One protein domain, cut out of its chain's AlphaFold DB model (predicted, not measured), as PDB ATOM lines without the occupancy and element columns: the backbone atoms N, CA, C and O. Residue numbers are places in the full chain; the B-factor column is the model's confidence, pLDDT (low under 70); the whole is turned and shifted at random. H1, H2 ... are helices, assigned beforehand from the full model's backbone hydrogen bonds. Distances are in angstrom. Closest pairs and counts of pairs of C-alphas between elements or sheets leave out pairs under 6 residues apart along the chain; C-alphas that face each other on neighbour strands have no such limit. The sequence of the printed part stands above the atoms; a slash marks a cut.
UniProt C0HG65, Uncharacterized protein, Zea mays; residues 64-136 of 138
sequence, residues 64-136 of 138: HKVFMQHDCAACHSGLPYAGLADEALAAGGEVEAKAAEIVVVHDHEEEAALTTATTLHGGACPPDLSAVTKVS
ATOM      1  N   HIS A  64      25.825 -47.024  52.045       75.56
ATOM      2  CA  HIS A  64      25.107 -47.789  51.036       75.56
ATOM      3  C   HIS A  64      23.647 -48.090  51.437       75.56
ATOM      4  O   HIS A  64      22.750 -47.991  50.609       75.56
ATOM      5  N   LYS A  65      23.379 -48.387  52.716       79.12
ATOM      6  CA  LYS A  65      22.006 -48.642  53.192       79.12
ATOM      7  C   LYS A  65      21.134 -47.391  53.147       79.12
ATOM      8  O   LYS A  65      19.939 -47.511  52.908       79.12
ATOM      9  N   VAL A  66      21.740 -46.224  53.381       81.75
ATOM     10  CA  VAL A  66      21.082 -44.911  53.293       81.75
ATOM     11  C   VAL A  66      20.762 -44.583  51.839       81.75
ATOM     12  O   VAL A  66      19.643 -44.186  51.550       81.75
ATOM     13  N   PHE A  67      21.697 -44.843  50.920       81.00
ATOM     14  CA  PHE A  67      21.454 -44.673  49.487       81.00
ATOM     15  C   PHE A  67      20.293 -45.549  48.988       81.00
ATOM     16  O   PHE A  67      19.468 -45.079  48.216       81.00
ATOM     17  N   MET A  68      20.199 -46.793  49.475       81.69
ATOM     18  CA  MET A  68      19.102 -47.722  49.166       81.69
ATOM     19  C   MET A  68      17.746 -47.337  49.761       81.69
ATOM     20  O   MET A  68      16.743 -47.945  49.395       81.69
ATOM     21  N   GLN A  69      17.692 -46.390  50.702       80.44
ATOM     22  CA  GLN A  69      16.401 -45.858  51.125       80.44
ATOM     23  C   GLN A  69      15.773 -45.104  49.946       80.44
ATOM     24  O   GLN A  69      16.477 -44.548  49.101       80.44
ATOM     25  N   HIS A  70      14.442 -45.074  49.905       73.56
ATOM     26  CA  HIS A  70      13.651 -44.500  48.812       73.56
ATOM     27  C   HIS A  70      14.045 -43.052  48.440       73.56
ATOM     28  O   HIS A  70      13.773 -42.615  47.331       73.56
ATOM     29  N   ASP A  71      14.712 -42.308  49.321       79.31
ATOM     30  CA  ASP A  71      15.034 -40.893  49.112       79.31
ATOM     31  C   ASP A  71      16.134 -40.647  48.069       79.31
ATOM     32  O   ASP A  71      16.052 -39.691  47.299       79.31
ATOM     33  N   CYS A  72      17.177 -41.484  48.031       85.19
ATOM     34  CA  CYS A  72      18.315 -41.264  47.134       85.19
ATOM     35  C   CYS A  72      18.204 -42.106  45.865       85.19
ATOM     36  O   CYS A  72      18.301 -41.559  44.771       85.19
ATOM     37  N   ALA A  73      17.952 -43.411  45.994       83.38
ATOM     38  CA  ALA A  73      17.886 -44.319  44.848       83.38
ATOM     39  C   ALA A  73      16.684 -44.070  43.913       83.38
ATOM     40  O   ALA A  73      16.719 -44.518  42.772       83.38
ATOM     41  N   ALA A  74      15.634 -43.362  44.356       83.75
ATOM     42  CA  ALA A  74      14.497 -43.027  43.490       83.75
ATOM     43  C   ALA A  74      14.778 -41.858  42.531       83.75
ATOM     44  O   ALA A  74      14.117 -41.742  41.502       83.75
ATOM     45  N   CYS A  75      15.737 -40.991  42.865       85.81
ATOM     46  CA  CYS A  75      16.043 -39.790  42.085       85.81
ATOM     47  C   CYS A  75      17.452 -39.808  41.489       85.81
ATOM     48  O   CYS A  75      17.670 -39.201  40.447       85.81
ATOM     49  N   HIS A  76      18.406 -40.481  42.133       86.12
ATOM     50  CA  HIS A  76      19.808 -40.481  41.741       86.12
ATOM     51  C   HIS A  76      20.290 -41.863  41.317       86.12
ATOM     52  O   HIS A  76      20.036 -42.865  41.987       86.12
ATOM     53  N   SER A  77      21.103 -41.889  40.263       81.06
ATOM     54  CA  SER A  77      21.976 -43.020  39.972       81.06
ATOM     55  C   SER A  77      23.201 -43.008  40.901       81.06
ATOM     56  O   SER A  77      23.613 -41.966  41.424       81.06
ATOM     57  N   GLY A  78      23.768 -44.184  41.166       75.38
ATOM     58  CA  GLY A  78      24.948 -44.318  42.019       75.38
ATOM     59  C   GLY A  78      25.290 -45.767  42.369       75.38
ATOM     60  O   GLY A  78      24.478 -46.685  42.217       75.38
ATOM     61  N   LEU A  79      26.514 -45.997  42.856       67.94
ATOM     62  CA  LEU A  79      26.936 -47.308  43.367       67.94
ATOM     63  C   LEU A  79      26.018 -47.746  44.524       67.94
ATOM     64  O   LEU A  79      25.873 -47.032  45.520       67.94
ATOM     65  N   PRO A  80      25.367 -48.917  44.398       60.44
ATOM     66  CA  PRO A  80      25.918 -50.194  43.931       60.44
ATOM     67  C   PRO A  80      25.412 -50.642  42.546       60.44
ATOM     68  O   PRO A  80      25.646 -51.790  42.179       60.44
ATOM     69  N   TYR A  81      24.630 -49.799  41.863       57.31
ATOM     70  CA  TYR A  81      23.915 -50.163  40.635       57.31
ATOM     71  C   TYR A  81      24.529 -49.552  39.375       57.31
ATOM     72  O   TYR A  81      24.164 -49.936  38.266       57.31
ATOM     73  N   ALA A  82      25.463 -48.610  39.544       64.12
ATOM     74  CA  ALA A  82      26.218 -48.041  38.439       64.12
ATOM     75  C   ALA A  82      26.924 -49.159  37.656       64.12
ATOM     76  O   ALA A  82      27.650 -49.964  38.240       64.12
ATOM     77  N   GLY A  83      26.671 -49.212  36.348       61.44
ATOM     78  CA  GLY A  83      27.224 -50.223  35.452       61.44
ATOM     79  C   GLY A  83      26.550 -51.594  35.520       61.44
ATOM     80  O   GLY A  83      27.033 -52.498  34.857       61.44
ATOM     81  N   LEU A  84      25.453 -51.799  36.267       61.84
ATOM     82  CA  LEU A  84      24.768 -53.102  36.241       61.84
ATOM     83  C   LEU A  84      24.013 -53.368  34.944       61.84
ATOM     84  O   LEU A  84      23.825 -54.527  34.606       61.84
ATOM     85  N   ALA A  85      23.585 -52.331  34.224       62.03
ATOM     86  CA  ALA A  85      23.036 -52.504  32.883       62.03
ATOM     87  C   ALA A  85      24.133 -52.979  31.913       62.03
ATOM     88  O   ALA A  85      23.933 -53.959  31.202       62.03
ATOM     89  N   ASP A  86      25.316 -52.358  31.963       66.00
ATOM     90  CA  ASP A  86      26.492 -52.765  31.184       66.00
ATOM     91  C   ASP A  86      27.018 -54.153  31.591       66.00
ATOM     92  O   ASP A  86      27.338 -54.974  30.735       66.00
ATOM     93  N   GLU A  87      27.061 -54.453  32.891       61.78
ATOM     94  CA  GLU A  87      27.485 -55.747  33.436       61.78
ATOM     95  C   GLU A  87      26.467 -56.838  33.108       61.78
ATOM     96  O   GLU A  87      26.844 -57.925  32.690       61.78
ATOM     97  N   ALA A  88      25.165 -56.565  33.221       59.66
ATOM     98  CA  ALA A  88      24.136 -57.513  32.817       59.66
ATOM     99  C   ALA A  88      24.153 -57.731  31.300       59.66
ATOM    100  O   ALA A  88      23.818 -58.827  30.846       59.66
ATOM    101  N   LEU A  89      24.497 -56.713  30.506       59.59
ATOM    102  CA  LEU A  89      24.690 -56.838  29.061       59.59
ATOM    103  C   LEU A  89      25.911 -57.714  28.753       59.59
ATOM    104  O   LEU A  89      25.836 -58.584  27.886       59.59
ATOM    105  N   ALA A  90      27.003 -57.539  29.496       65.56
ATOM    106  CA  ALA A  90      28.220 -58.337  29.375       65.56
ATOM    107  C   ALA A  90      28.051 -59.782  29.883       65.56
ATOM    108  O   ALA A  90      28.633 -60.706  29.316       65.56
ATOM    109  N   ALA A  91      27.227 -59.987  30.911       58.53
ATOM    110  CA  ALA A  91      26.959 -61.274  31.549       58.53
ATOM    111  C   ALA A  91      25.752 -62.015  30.944       58.53
ATOM    112  O   ALA A  91      25.341 -63.047  31.461       58.53
ATOM    113  N   GLY A  92      25.145 -61.507  29.866       59.47
ATOM    114  CA  GLY A  92      24.021 -62.184  29.209       59.47
ATOM    115  C   GLY A  92      22.758 -62.318  30.074       59.47
ATOM    116  O   GLY A  92      21.940 -63.198  29.815       59.47
ATOM    117  N   GLY A  93      22.585 -61.452  31.079       59.00
ATOM    118  CA  GLY A  93      21.388 -61.383  31.926       59.00
ATOM    119  C   GLY A  93      21.526 -61.935  33.350       59.00
ATOM    120  O   GLY A  93      20.552 -61.871  34.097       59.00
ATOM    121  N   GLU A  94      22.694 -62.436  33.766       52.47
ATOM    122  CA  GLU A  94      22.923 -62.912  35.139       52.47
ATOM    123  C   GLU A  94      23.814 -61.957  35.952       52.47
ATOM    124  O   GLU A  94      25.033 -61.948  35.832       52.47
ATOM    125  N   VAL A  95      23.204 -61.145  36.823       52.03
ATOM    126  CA  VAL A  95      23.909 -60.395  37.881       52.03
ATOM    127  C   VAL A  95      23.339 -60.845  39.234       52.03
ATOM    128  O   VAL A  95      22.142 -60.728  39.493       52.03
ATOM    129  N   GLU A  96      24.184 -61.434  40.085       55.81
ATOM    130  CA  GLU A  96      23.773 -62.325  41.184       55.81
ATOM    131  C   GLU A  96      23.232 -61.613  42.452       55.81
ATOM    132  O   GLU A  96      23.768 -60.615  42.944       55.81
ATOM    133  N   ALA A  97      22.158 -62.199  42.999       46.84
ATOM    134  CA  ALA A  97      21.528 -62.064  44.325       46.84
ATOM    135  C   ALA A  97      21.030 -60.686  44.815       46.84
ATOM    136  O   ALA A  97      19.934 -60.628  45.366       46.84
ATOM    137  N   LYS A  98      21.759 -59.579  44.636       54.88
ATOM    138  CA  LYS A  98      21.298 -58.233  45.058       54.88
ATOM    139  C   LYS A  98      20.599 -57.466  43.935       54.88
ATOM    140  O   LYS A  98      19.713 -56.658  44.194       54.88
ATOM    141  N   ALA A  99      20.977 -57.751  42.692       54.44
ATOM    142  CA  ALA A  99      20.204 -57.346  41.526       54.44
ATOM    143  C   ALA A  99      18.946 -58.210  41.352       54.44
ATOM    144  O   ALA A  99      18.018 -57.777  40.699       54.44
ATOM    145  N   ALA A 100      18.850 -59.385  41.989       53.06
ATOM    146  CA  ALA A 100      17.673 -60.254  41.874       53.06
ATOM    147  C   ALA A 100      16.369 -59.632  42.427       53.06
ATOM    148  O   ALA A 100      15.283 -60.097  42.091       53.06
ATOM    149  N   GLU A 101      16.460 -58.583  43.254       64.88
ATOM    150  CA  GLU A 101      15.305 -57.782  43.696       64.88
ATOM    151  C   GLU A 101      14.923 -56.677  42.687       64.88
ATOM    152  O   GLU A 101      13.801 -56.178  42.710       64.88
ATOM    153  N   ILE A 102      15.825 -56.302  41.774       66.56
ATOM    154  CA  ILE A 102      15.663 -55.181  40.841       66.56
ATOM    155  C   ILE A 102      15.616 -55.709  39.413       66.56
ATOM    156  O   ILE A 102      16.564 -56.300  38.906       66.56
ATOM    157  N   VAL A 103      14.513 -55.443  38.721       70.69
ATOM    158  CA  VAL A 103      14.401 -55.783  37.301       70.69
ATOM    159  C   VAL A 103      15.282 -54.827  36.500       70.69
ATOM    160  O   VAL A 103      14.961 -53.647  36.367       70.69
ATOM    161  N   VAL A 104      16.395 -55.336  35.972       66.44
ATOM    162  CA  VAL A 104      17.252 -54.614  35.025       66.44
ATOM    163  C   VAL A 104      16.775 -54.949  33.615       66.44
ATOM    164  O   VAL A 104      16.797 -56.110  33.214       66.44
ATOM    165  N   VAL A 105      16.307 -53.939  32.884       70.19
ATOM    166  CA  VAL A 105      15.924 -54.058  31.470       70.19
ATOM    167  C   VAL A 105      17.055 -53.474  30.621       70.19
ATOM    168  O   VAL A 105      17.487 -52.353  30.867       70.19
ATOM    169  N   HIS A 106      17.542 -54.236  29.639       60.50
ATOM    170  CA  HIS A 106      18.709 -53.915  28.795       60.50
ATOM    171  C   HIS A 106      18.431 -52.965  27.624       60.50
ATOM    172  O   HIS A 106      19.233 -52.891  26.691       60.50
ATOM    173  N   ASP A 107      17.301 -52.264  27.618       58.75
ATOM    174  CA  ASP A 107      16.989 -51.349  26.524       58.75
ATOM    175  C   ASP A 107      17.885 -50.105  26.627       58.75
ATOM    176  O   ASP A 107      17.836 -49.333  27.583       58.75
ATOM    177  N   HIS A 108      18.766 -49.950  25.637       54.97
ATOM    178  CA  HIS A 108      19.898 -49.020  25.612       54.97
ATOM    179  C   HIS A 108      19.484 -47.562  25.314       54.97
ATOM    180  O   HIS A 108      20.114 -46.868  24.514       54.97
ATOM    181  N   GLU A 109      18.399 -47.081  25.917       64.50
ATOM    182  CA  GLU A 109      17.844 -45.751  25.658       64.50
ATOM    183  C   GLU A 109      18.334 -44.712  26.687       64.50
ATOM    184  O   GLU A 109      17.536 -44.083  27.379       64.50
ATOM    185  N   GLU A 110      19.653 -44.494  26.788       64.81
ATOM    186  CA  GLU A 110      20.239 -43.491  27.705       64.81
ATOM    187  C   GLU A 110      19.634 -42.086  27.518       64.81
ATOM    188  O   GLU A 110      19.318 -41.397  28.487       64.81
ATOM    189  N   GLU A 111      19.396 -41.676  26.270       65.88
ATOM    190  CA  GLU A 111      18.746 -40.397  25.951       65.88
ATOM    191  C   GLU A 111      17.286 -40.347  26.440       65.88
ATOM    192  O   GLU A 111      16.816 -39.311  26.921       65.88
ATOM    193  N   ALA A 112      16.555 -41.464  26.375       66.25
ATOM    194  CA  ALA A 112      15.193 -41.540  26.901       66.25
ATOM    195  C   ALA A 112      15.190 -41.499  28.438       66.25
ATOM    196  O   ALA A 112      14.348 -40.834  29.044       66.25
ATOM    197  N   ALA A 113      16.165 -42.137  29.088       67.38
ATOM    198  CA  ALA A 113      16.342 -42.083  30.538       67.38
ATOM    199  C   ALA A 113      16.681 -40.659  31.022       67.38
ATOM    200  O   ALA A 113      16.098 -40.165  31.988       67.38
ATOM    201  N   LEU A 114      17.554 -39.945  30.309       69.69
ATOM    202  CA  LEU A 114      17.917 -38.565  30.634       69.69
ATOM    203  C   LEU A 114      16.737 -37.597  30.457       69.69
ATOM    204  O   LEU A 114      16.482 -36.729  31.302       69.69
ATOM    205  N   THR A 115      15.992 -37.744  29.362       68.44
ATOM    206  CA  THR A 115      14.823 -36.903  29.071       68.44
ATOM    207  C   THR A 115      13.665 -37.179  30.032       68.44
ATOM    208  O   THR A 115      13.031 -36.239  30.518       68.44
ATOM    209  N   THR A 116      13.417 -38.435  30.398       75.81
ATOM    210  CA  THR A 116      12.420 -38.787  31.425       75.81
ATOM    211  C   THR A 116      12.819 -38.271  32.809       75.81
ATOM    212  O   THR A 116      12.001 -37.634  33.473       75.81
ATOM    213  N   ALA A 117      14.082 -38.418  33.222       74.38
ATOM    214  CA  ALA A 117      14.568 -37.867  34.488       74.38
ATOM    215  C   ALA A 117      14.399 -36.340  34.547       74.38
ATOM    216  O   ALA A 117      13.867 -35.806  35.519       74.38
ATOM    217  N   THR A 118      14.771 -35.636  33.477       76.06
ATOM    218  CA  THR A 118      14.667 -34.172  33.399       76.06
ATOM    219  C   THR A 118      13.212 -33.694  33.449       76.06
ATOM    220  O   THR A 118      12.898 -32.701  34.107       76.06
ATOM    221  N   THR A 119      12.294 -34.402  32.787       80.62
ATOM    222  CA  THR A 119      10.870 -34.024  32.762       80.62
ATOM    223  C   THR A 119      10.171 -34.257  34.102       80.62
ATOM    224  O   THR A 119       9.386 -33.408  34.525       80.62
ATOM    225  N   LEU A 120      10.494 -35.344  34.811       83.88
ATOM    226  CA  LEU A 120       9.925 -35.652  36.130       83.88
ATOM    227  C   LEU A 120      10.365 -34.669  37.226       83.88
ATOM    228  O   LEU A 120       9.626 -34.450  38.184       83.88
ATOM    229  N   HIS A 121      11.524 -34.028  37.065       82.81
ATOM    230  CA  HIS A 121      12.096 -33.095  38.043       82.81
ATOM    231  C   HIS A 121      11.995 -31.627  37.593       82.81
ATOM    232  O   HIS A 121      12.826 -30.789  37.948       82.81
ATOM    233  N   GLY A 122      10.974 -31.292  36.796       84.88
ATOM    234  CA  GLY A 122      10.670 -29.903  36.430       84.88
ATOM    235  C   GLY A 122      11.757 -29.214  35.598       84.88
ATOM    236  O   GLY A 122      11.897 -27.995  35.667       84.88
ATOM    237  N   GLY A 123      12.534 -29.979  34.826       83.06
ATOM    238  CA  GLY A 123      13.637 -29.484  34.003       83.06
ATOM    239  C   GLY A 123      15.023 -29.619  34.640       83.06
ATOM    240  O   GLY A 123      16.011 -29.306  33.979       83.06
ATOM    241  N   ALA A 124      15.127 -30.087  35.889       84.31
ATOM    242  CA  ALA A 124      16.406 -30.400  36.521       84.31
ATOM    243  C   ALA A 124      16.789 -31.867  36.283       84.31
ATOM    244  O   ALA A 124      15.945 -32.745  36.383       84.31
ATOM    245  N   CYS A 125      18.063 -32.154  36.010       81.94
ATOM    246  CA  CYS A 125      18.560 -33.528  35.962       81.94
ATOM    247  C   CYS A 125      19.310 -33.835  37.265       81.94
ATOM    248  O   CYS A 125      20.337 -33.197  37.523       81.94
ATOM    249  N   PRO A 126      18.836 -34.780  38.096       83.94
ATOM    250  CA  PRO A 126      19.603 -35.250  39.243       83.94
ATOM    251  C   PRO A 126      20.960 -35.813  38.779       83.94
ATOM    252  O   PRO A 126      20.992 -36.591  37.823       83.94
ATOM    253  N   PRO A 127      22.090 -35.425  39.397       85.06
ATOM    254  CA  PRO A 127      23.400 -35.945  39.021       85.06
ATOM    255  C   PRO A 127      23.622 -37.372  39.528       85.06
ATOM    256  O   PRO A 127      23.094 -37.759  40.577       85.06
ATOM    257  N   ASP A 128      24.495 -38.105  38.835       83.88
ATOM    258  CA  ASP A 128      25.049 -39.364  39.329       83.88
ATOM    259  C   ASP A 128      25.929 -39.130  40.566       83.88
ATOM    260  O   ASP A 128      26.815 -38.266  40.581       83.88
ATOM    261  N   LEU A 129      25.698 -39.915  41.620       83.88
ATOM    262  CA  LEU A 129      26.387 -39.745  42.899       83.88
ATOM    263  C   LEU A 129      27.679 -40.567  43.022       83.88
ATOM    264  O   LEU A 129      28.379 -40.430  44.025       83.88
ATOM    265  N   SER A 130      28.065 -41.369  42.020       82.06
ATOM    266  CA  SER A 130      29.249 -42.248  42.098       82.06
ATOM    267  C   SER A 130      30.559 -41.471  42.242       82.06
ATOM    268  O   SER A 130      31.517 -41.969  42.831       82.06
ATOM    269  N   ALA A 131      30.599 -40.236  41.734       78.25
ATOM    270  CA  ALA A 131      31.773 -39.369  41.789       78.25
ATOM    271  C   ALA A 131      31.520 -38.016  42.473       78.25
ATOM    272  O   ALA A 131      32.419 -37.173  42.481       78.25
ATOM    273  N   VAL A 132      30.339 -37.795  43.070       80.25
ATOM    274  CA  VAL A 132      29.927 -36.474  43.593       80.25
ATOM    275  C   VAL A 132      30.920 -35.906  44.610       80.25
ATOM    276  O   VAL A 132      31.206 -34.713  44.599       80.25
ATOM    277  N   THR A 133      31.537 -36.760  45.427       74.62
ATOM    278  CA  THR A 133      32.529 -36.369  46.443       74.62
ATOM    279  C   THR A 133      33.876 -35.938  45.859       74.62
ATOM    280  O   THR A 133      34.667 -35.319  46.563       74.62
ATOM    281  N   LYS A 134      34.149 -36.254  44.587       70.88
ATOM    282  CA  LYS A 134      35.387 -35.904  43.877       70.88
ATOM    283  C   LYS A 134      35.220 -34.696  42.955       70.88
ATOM    284  O   LYS A 134      36.192 -33.988  42.712       70.88
ATOM    285  N   VAL A 135      34.011 -34.476  42.436       67.56
ATOM    286  CA  VAL A 135      33.688 -33.332  41.562       67.56
ATOM    287  C   VAL A 135      33.183 -32.112  42.334       67.56
ATOM    288  O   VAL A 135      33.223 -31.002  41.810       67.56
ATOM    289  N   SER A 136      32.743 -32.296  43.581       59.69
ATOM    290  CA  SER A 136      32.382 -31.191  44.469       59.69
ATOM    291  C   SER A 136      33.643 -30.661  45.149       59.69
ATOM    292  O   SER A 136      34.228 -31.343  45.989       59.69
TER     293      SER A 136
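What this domain is: This is residues 64 to 136 of the 138 residues of an uncharacterized protein of Zea mays (UniProt C0HG65). Five short helices are strung along a chain of loops, those from H3 to H4 and from H4 to H5 long, in an open arrangement in which no named helix touches another, and the link from H2 to H3 passes through the middle of the whole near Ser 77. H3 and the loop of residues 91 to 109 lie toward one end of the longest axis and the far end of H4 toward the other, while the small H1 and H2 sit near each other on one side and H5 lies off by itself. The printed part has 73 residues with five named helices, in the order H1, H2, H3, H4, H5, and no named strand. The class is all helix, though under half of the residues, 30 of the 73, are in named elements. The whole is only just compact, close to loose, with a radius of gyration of the C-alphas of 13.2 A and spans of 34 by 27 by 23 A.

How they stand to each other: H1, residues 64 to 67, and H2, residues 70 to 73, are close but not clearly touching, with 2 pairs of C-alphas within 8 A. Their closest C-alphas are those of Phe 67 and Ala 73, 5.9 A apart, and their centres are 8.4 A apart. H3, residues 84 to 90, is apart from H2, and its centre is 11.9 A from the mean of the C-alphas. H4, residues 110 to 120, is apart from H1, H2 and H3. H5, residues 132 to 135, is apart from the other four helices, and its centre is the farthest from the mean of the C-alphas, at 16.9 A. Every O i to N i+4 pair is within hydrogen-bond range in H3 and H4. H1, H2 and H5 are too short for such a pair; their single O i to N i+3 pair is within range in H1 but not in H2 or H5.

Where its parts are: H1 begins at C-alpha 64, at (25.107, -47.789, 51.036), and H2 ends at C-alpha 73, at (17.886, -44.319, 44.848). H3 is 9.3 A from first to last C-alpha. H4, the longest helix with 11 residues, is 15.5 A long and begins at C-alpha 110, at (20.239, -43.491, 27.705). H5 ends at C-alpha 135, at (33.688, -33.332, 41.562).

The domain as a whole: The two C-alphas farthest apart are those of Ala 91 and Gly 122, at 35.7 A. The printed part has no cut. The links from H3 to H4, 19 residues, and from H4 to H5, 11 residues, are long. The mean pLDDT of the printed part is 70.5, and 37 residues are under 70, among them residues 79 to 102 and 106 to 115.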